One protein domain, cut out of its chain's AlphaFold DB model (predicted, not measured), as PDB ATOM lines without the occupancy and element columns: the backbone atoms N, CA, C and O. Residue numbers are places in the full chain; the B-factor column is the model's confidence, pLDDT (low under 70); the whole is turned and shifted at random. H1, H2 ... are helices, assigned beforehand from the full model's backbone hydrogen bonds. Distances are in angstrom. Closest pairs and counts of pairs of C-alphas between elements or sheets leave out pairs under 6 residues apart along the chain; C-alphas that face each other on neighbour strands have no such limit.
ATOM      1  N   LYS A  70     -59.302  33.250  28.613       72.44
ATOM      2  CA  LYS A  70     -58.785  33.290  29.993       72.44
ATOM      3  C   LYS A  70     -58.056  31.993  30.366       72.44
ATOM      4  O   LYS A  70     -57.096  32.014  31.124       72.44
ATOM      5  N   TRP A  71     -58.481  30.877  29.778       76.19
ATOM      6  CA  TRP A  71     -57.867  29.565  29.953       76.19
ATOM      7  C   TRP A  71     -56.521  29.423  29.250       76.19
ATOM      8  O   TRP A  71     -55.675  28.681  29.732       76.19
ATOM      9  N   ASP A  72     -56.290  30.151  28.158       71.25
ATOM     10  CA  ASP A  72     -54.977  30.173  27.516       71.25
ATOM     11  C   ASP A  72     -53.972  30.875  28.452       71.25
ATOM     12  O   ASP A  72     -52.877  30.369  28.668       71.25
ATOM     13  N   VAL A  73     -54.379  31.947  29.148       69.62
ATOM     14  CA  VAL A  73     -53.545  32.586  30.189       69.62
ATOM     15  C   VAL A  73     -53.181  31.605  31.304       69.62
ATOM     16  O   VAL A  73     -52.029  31.563  31.714       69.62
ATOM     17  N   VAL A  74     -54.126  30.778  31.761       71.81
ATOM     18  CA  VAL A  74     -53.870  29.747  32.785       71.81
ATOM     19  C   VAL A  74     -52.964  28.628  32.256       71.81
ATOM     20  O   VAL A  74     -52.085  28.162  32.972       71.81
ATOM     21  N   ALA A  75     -53.136  28.202  31.002       74.19
ATOM     22  CA  ALA A  75     -52.286  27.175  30.397       74.19
ATOM     23  C   ALA A  75     -50.832  27.643  30.233       74.19
ATOM     24  O   ALA A  75     -49.907  26.840  30.356       74.19
ATOM     25  N   PHE A  76     -50.633  28.938  29.967       71.62
ATOM     26  CA  PHE A  76     -49.317  29.538  29.758       71.62
ATOM     27  C   PHE A  76     -48.759  30.259  30.995       71.62
ATOM     28  O   PHE A  76     -47.590  30.626  30.993       71.62
ATOM     29  N   SER A  77     -49.506  30.410  32.091       70.12
ATOM     30  CA  SER A  77     -48.987  31.002  33.334       70.12
ATOM     31  C   SER A  77     -47.801  30.260  33.971       70.12
ATOM     32  O   SER A  77     -47.048  30.916  34.687       70.12
ATOM     33  N   PRO A  78     -47.558  28.950  33.736       71.31
ATOM     34  CA  PRO A  78     -46.336  28.285  34.195       71.31
ATOM     35  C   PRO A  78     -45.084  28.668  33.392       71.31
ATOM     36  O   PRO A  78     -43.977  28.341  33.815       71.31
ATOM     37  N   PHE A  79     -45.233  29.361  32.254       74.12
ATOM     38  CA  PHE A  79     -44.133  29.771  31.370       74.12
ATOM     39  C   PHE A  79     -42.943  30.409  32.094       74.12
ATOM     40  O   PHE A  79     -41.812  29.990  31.850       74.12
ATOM     41  N   PRO A  80     -43.159  31.345  33.032       68.62
ATOM     42  CA  PRO A  80     -42.079  32.022  33.738       68.62
ATOM     43  C   PRO A  80     -41.294  31.063  34.630       68.62
ATOM     44  O   PRO A  80     -40.075  31.146  34.700       68.62
ATOM     45  N   LEU A  81     -41.990  30.116  35.268       69.50
ATOM     46  CA  LEU A  81     -41.380  29.106  36.131       69.50
ATOM     47  C   LEU A  81     -40.577  28.088  35.319       69.50
ATOM     48  O   LEU A  81     -39.512  27.664  35.757       69.50
ATOM     49  N   VAL A  82     -41.057  27.716  34.128       70.62
ATOM     50  CA  VAL A  82     -40.335  26.797  33.238       70.62
ATOM     51  C   VAL A  82     -39.105  27.468  32.638       70.62
ATOM     52  O   VAL A  82     -38.042  26.860  32.656       70.62
ATOM     53  N   ILE A  83     -39.205  28.718  32.171       70.31
ATOM     54  CA  ILE A  83     -38.027  29.473  31.715       70.31
ATOM     55  C   ILE A  83     -37.021  29.603  32.858       70.31
ATOM     56  O   ILE A  83     -35.859  29.270  32.664       70.31
ATOM     57  N   ALA A  84     -37.467  30.005  34.051       67.81
ATOM     58  CA  ALA A  84     -36.612  30.114  35.229       67.81
ATOM     59  C   ALA A  84     -35.918  28.791  35.581       67.81
ATOM     60  O   ALA A  84     -34.718  28.773  35.841       67.81
ATOM     61  N   GLY A  85     -36.653  27.677  35.564       73.00
ATOM     62  CA  GLY A  85     -36.096  26.353  35.832       73.00
ATOM     63  C   GLY A  85     -35.089  25.907  34.770       73.00
ATOM     64  O   GLY A  85     -34.049  25.351  35.110       73.00
ATOM     65  N   VAL A  86     -35.367  26.169  33.489       73.94
ATOM     66  CA  VAL A  86     -34.459  25.829  32.381       73.94
ATOM     67  C   VAL A  86     -33.194  26.683  32.433       73.94
ATOM     68  O   VAL A  86     -32.102  26.143  32.270       73.94
ATOM     69  N   ASP A  87     -33.321  27.981  32.709       70.69
ATOM     70  CA  ASP A  87     -32.188  28.904  32.803       70.69
ATOM     71  C   ASP A  87     -31.287  28.595  34.011       70.69
ATOM     72  O   ASP A  87     -30.063  28.614  33.896       70.69
ATOM     73  N   ALA A  88     -31.878  28.187  35.141       71.06
ATOM     74  CA  ALA A  88     -31.131  27.743  36.318       71.06
ATOM     75  C   ALA A  88     -30.339  26.440  36.087       71.06
ATOM     76  O   ALA A  88     -29.304  26.231  36.720       71.06
ATOM     77  N   LEU A  89     -30.815  25.550  35.208       77.00
ATOM     78  CA  LEU A  89     -30.159  24.272  34.904       77.00
ATOM     79  C   LEU A  89     -29.126  24.385  33.777       77.00
ATOM     80  O   LEU A  89     -28.119  23.676  33.788       77.00
ATOM     81  N   ILE A  90     -29.390  25.236  32.785       73.56
ATOM     82  CA  ILE A  90     -28.549  25.425  31.604       73.56
ATOM     83  C   ILE A  90     -28.421  26.937  31.366       73.56
ATOM     84  O   ILE A  90     -29.192  27.494  30.581       73.56
ATOM     85  N   PRO A  91     -27.447  27.609  32.011       65.62
ATOM     86  CA  PRO A  91     -27.196  29.028  31.796       65.62
ATOM     87  C   PRO A  91     -26.589  29.213  30.403       65.62
ATOM     88  O   PRO A  91     -25.381  29.086  30.196       65.62
ATOM     89  N   ASN A  92     -27.442  29.414  29.402       71.31
ATOM     90  CA  ASN A  92     -27.032  29.507  28.009       71.31
ATOM     91  C   ASN A  92     -28.032  30.363  27.228       71.31
ATOM     92  O   ASN A  92     -29.228  30.275  27.471       71.31
ATOM     93  N   GLN A  93     -27.586  31.137  26.235       70.69
ATOM     94  CA  GLN A  93     -28.465  32.062  25.485       70.69
ATOM     95  C   GLN A  93     -29.615  31.362  24.731       70.69
ATOM     96  O   GLN A  93     -30.556  32.005  24.273       70.69
ATOM     97  N   ILE A  94     -29.540  30.035  24.603       75.75
ATOM     98  CA  ILE A  94     -30.536  29.178  23.953       75.75
ATOM     99  C   ILE A  94     -31.628  28.723  24.951       75.75
ATOM    100  O   ILE A  94     -32.695  28.277  24.525       75.75
ATOM    101  N   SER A  95     -31.415  28.878  26.267       67.88
ATOM    102  CA  SER A  95     -32.365  28.510  27.331       67.88
ATOM    103  C   SER A  95     -33.780  29.078  27.115       67.88
ATOM    104  O   SER A  95     -34.735  28.300  27.224       67.88
ATOM    105  N   PRO A  96     -33.977  30.344  26.678       65.56
ATOM    106  CA  PRO A  96     -35.319  30.897  26.502       65.56
ATOM    107  C   PRO A  96     -36.019  30.285  25.287       65.56
ATOM    108  O   PRO A  96     -37.237  30.123  25.279       65.56
ATOM    109  N   LEU A  97     -35.245  29.907  24.265       71.19
ATOM    110  CA  LEU A  97     -35.752  29.300  23.039       71.19
ATOM    111  C   LEU A  97     -36.216  27.861  23.302       71.19
ATOM    112  O   LEU A  97     -37.301  27.470  22.876       71.19
ATOM    113  N   ILE A  98     -35.435  27.095  24.071       75.38
ATOM    114  CA  ILE A  98     -35.805  25.742  24.514       75.38
ATOM    115  C   ILE A  98     -37.043  25.802  25.411       75.38
ATOM    116  O   ILE A  98     -37.995  25.053  25.190       75.38
ATOM    117  N   ALA A  99     -37.070  26.721  26.377       72.19
ATOM    118  CA  ALA A  99     -38.220  26.908  27.252       72.19
ATOM    119  C   ALA A  99     -39.483  27.306  26.466       72.19
ATOM    120  O   ALA A  99     -40.557  26.768  26.736       72.19
ATOM    121  N   ALA A 100     -39.357  28.158  25.440       71.75
ATOM    122  CA  ALA A 100     -40.442  28.478  24.512       71.75
ATOM    123  C   ALA A 100     -40.985  27.230  23.800       71.75
ATOM    124  O   ALA A 100     -42.192  26.990  23.829       71.75
ATOM    125  N   PHE A 101     -40.115  26.392  23.226       76.50
ATOM    126  CA  PHE A 101     -40.535  25.154  22.558       76.50
ATOM    127  C   PHE A 101     -41.227  24.170  23.505       76.50
ATOM    128  O   PHE A 101     -42.311  23.673  23.190       76.50
ATOM    129  N   VAL A 102     -40.635  23.917  24.677       77.06
ATOM    130  CA  VAL A 102     -41.214  23.036  25.703       77.06
ATOM    131  C   VAL A 102     -42.603  23.525  26.094       77.06
ATOM    132  O   VAL A 102     -43.525  22.731  26.236       77.06
ATOM    133  N   MET A 103     -42.792  24.832  26.201       74.81
ATOM    134  CA  MET A 103     -44.042  25.414  26.672       74.81
ATOM    135  C   MET A 103     -45.117  25.546  25.606       74.81
ATOM    136  O   MET A 103     -46.294  25.485  25.946       74.81
ATOM    137  N   VAL A 104     -44.761  25.636  24.325       76.62
ATOM    138  CA  VAL A 104     -45.742  25.430  23.250       76.62
ATOM    139  C   VAL A 104     -46.319  24.014  23.343       76.62
ATOM    140  O   VAL A 104     -47.535  23.835  23.263       76.62
ATOM    141  N   TYR A 105     -45.470  23.015  23.603       79.06
ATOM    142  CA  TYR A 105     -45.904  21.631  23.796       79.06
ATOM    143  C   TYR A 105     -46.705  21.430  25.091       79.06
ATOM    144  O   TYR A 105     -47.810  20.889  25.050       79.06
ATOM    145  N   VAL A 106     -46.183  21.883  26.234       78.38
ATOM    146  CA  VAL A 106     -46.810  21.719  27.556       78.38
ATOM    147  C   VAL A 106     -48.082  22.554  27.671       78.38
ATOM    148  O   VAL A 106     -49.112  22.030  28.079       78.38
ATOM    149  N   GLY A 107     -48.059  23.820  27.253       75.25
ATOM    150  CA  GLY A 107     -49.238  24.685  27.225       75.25
ATOM    151  C   GLY A 107     -50.311  24.144  26.282       75.25
ATOM    152  O   GLY A 107     -51.482  24.083  26.652       75.25
ATOM    153  N   GLY A 108     -49.916  23.635  25.109       77.62
ATOM    154  CA  GLY A 108     -50.819  22.933  24.196       77.62
ATOM    155  C   GLY A 108     -51.418  21.660  24.800       77.62
ATOM    156  O   GLY A 108     -52.590  21.368  24.569       77.62
ATOM    157  N   PHE A 109     -50.649  20.920  25.602       81.19
ATOM    158  CA  PHE A 109     -51.125  19.744  26.329       81.19
ATOM    159  C   PHE A 109     -52.097  20.121  27.455       81.19
ATOM    160  O   PHE A 109     -53.217  19.620  27.465       81.19
ATOM    161  N   ILE A 110     -51.728  21.055  28.341       79.62
ATOM    162  CA  ILE A 110     -52.576  21.563  29.435       79.62
ATOM    163  C   ILE A 110     -53.886  22.120  28.877       79.62
ATOM    164  O   ILE A 110     -54.961  21.850  29.415       79.62
ATOM    165  N   ARG A 111     -53.826  22.838  27.749       76.12
ATOM    166  CA  ARG A 111     -55.005  23.436  27.121       76.12
ATOM    167  C   ARG A 111     -56.078  22.416  26.742       76.12
ATOM    168  O   ARG A 111     -57.256  22.778  26.747       76.12
ATOM    169  N   ARG A 112     -55.699  21.164  26.456       82.19
ATOM    170  CA  ARG A 112     -56.636  20.065  26.151       82.19
ATOM    171  C   ARG A 112     -57.492  19.663  27.350       82.19
ATOM    172  O   ARG A 112     -58.569  19.119  27.149       82.19
ATOM    173  N   PHE A 113     -57.029  19.938  28.567       82.75
ATOM    174  CA  PHE A 113     -57.747  19.632  29.807       82.75
ATOM    175  C   PHE A 113     -58.566  20.815  30.332       82.75
ATOM    176  O   PHE A 113     -59.325  20.661  31.287       82.75
ATOM    177  N   LEU A 114     -58.423  21.997  29.728       82.06
ATOM    178  CA  LEU A 114     -59.172  23.188  30.112       82.06
ATOM    179  C   LEU A 114     -60.485  23.298  29.326       82.06
ATOM    180  O   LEU A 114     -60.565  22.796  28.201       82.06
ATOM    181  N   PRO A 115     -61.499  24.003  29.868       81.38
ATOM    182  CA  PRO A 115     -62.788  24.163  29.207       81.38
ATOM    183  C   PRO A 115     -62.659  24.628  27.752       81.38
ATOM    184  O   PRO A 115     -61.765  25.411  27.391       81.38
ATOM    185  N   ALA A 116     -63.558  24.130  26.900       76.06
ATOM    186  CA  ALA A 116     -63.643  24.558  25.510       76.06
ATOM    187  C   ALA A 116     -63.789  26.084  25.444       76.06
ATOM    188  O   ALA A 116     -64.373  26.695  26.342       76.06
ATOM    189  N   ARG A 117     -63.228  26.701  24.396       68.44
ATOM    190  CA  ARG A 117     -63.396  28.141  24.166       68.44
ATOM    191  C   ARG A 117     -64.892  28.428  24.142       68.44
ATOM    192  O   ARG A 117     -65.593  27.927  23.266       68.44
ATOM    193  N   SER A 118     -65.379  29.195  25.112       60.62
ATOM    194  CA  SER A 118     -66.726  29.741  25.026       60.62
ATOM    195  C   SER A 118     -66.702  30.711  23.855       60.62
ATOM    196  O   SER A 118     -66.018  31.730  23.942       60.62
ATOM    197  N   GLY A 119     -67.346  30.346  22.745       52.03
ATOM    198  CA  GLY A 119     -67.514  31.240  21.606       52.03
ATOM    199  C   GLY A 119     -68.198  32.511  22.091       52.03
ATOM    200  O   GLY A 119     -69.353  32.457  22.512       52.03
ATOM    201  N   GLY A 120     -67.439  33.600  22.121       46.16
ATOM    202  CA  GLY A 120     -67.910  34.954  22.374       46.16
ATOM    203  C   GLY A 120     -67.681  35.774  21.126       46.16
ATOM    204  O   GLY A 120     -66.583  35.611  20.544       46.16
TER     205      GLY A 120
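What this domain is: This is residues 70 to 120 of the 120 residues of an uncharacterized protein of Rubripirellula tenax (UniProt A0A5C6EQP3). A narrow helical hairpin with a tail: H1 and H2 follow one another along one side, and the longer H3 folds back slantwise along both. The turn at residues 88 to 93, of which 88 and 89 belong to H2, sticks out at one end, and the stretch after H3 runs on to Gly 120 at the other. The 51 printed residues hold three named helices in the order H1, H2, H3 and no named strand, an all helix class. The whole is loose, with a radius of gyration of the C-alphas of 12.7 A, and is a rod spanning 41 by 16 by 14 A.

How they stand to each other: H1, residues 70 to 76, and H2, residues 79 to 89, meet only through their link. H1 touches H3, residues 95 to 111; their closest C-alphas, those of Ala 75 and Gly 107, are 5.1 A apart. H1 and H3 run opposite ways at a steep tilt of 45 degrees. H2 touches H3 and forms a helical hairpin with it; their closest C-alphas, those of Ile 83 and Ala 99, are 5.2 A apart. H2 and H3 run opposite ways at a steep tilt of 41 degrees. In H1, H2 and H3 every O i to N i+4 pair is within hydrogen-bond range.

Where its parts are: H1 begins at C-alpha 70, (-58.785, 33.290, 29.993), and measures 10.2 A from first to last C-alpha. H2 measures 15.4 A and ends at C-alpha 89, (-30.159, 24.272, 34.904). H3 measures 23.2 A, has a kink of 26 degrees near residue 102, and ends at C-alpha 111, (-55.005, 23.436, 27.121).

The domain as a whole: The two C-alphas farthest apart, those of Pro 91 and Gly 120, are 42.2 A apart. The printed part has no cut, and both links are tight. Gly 120 is the chain's last residue. The mean pLDDT of the printed part is 72.5; 11 residues are under 70, among them residues 117 to 120.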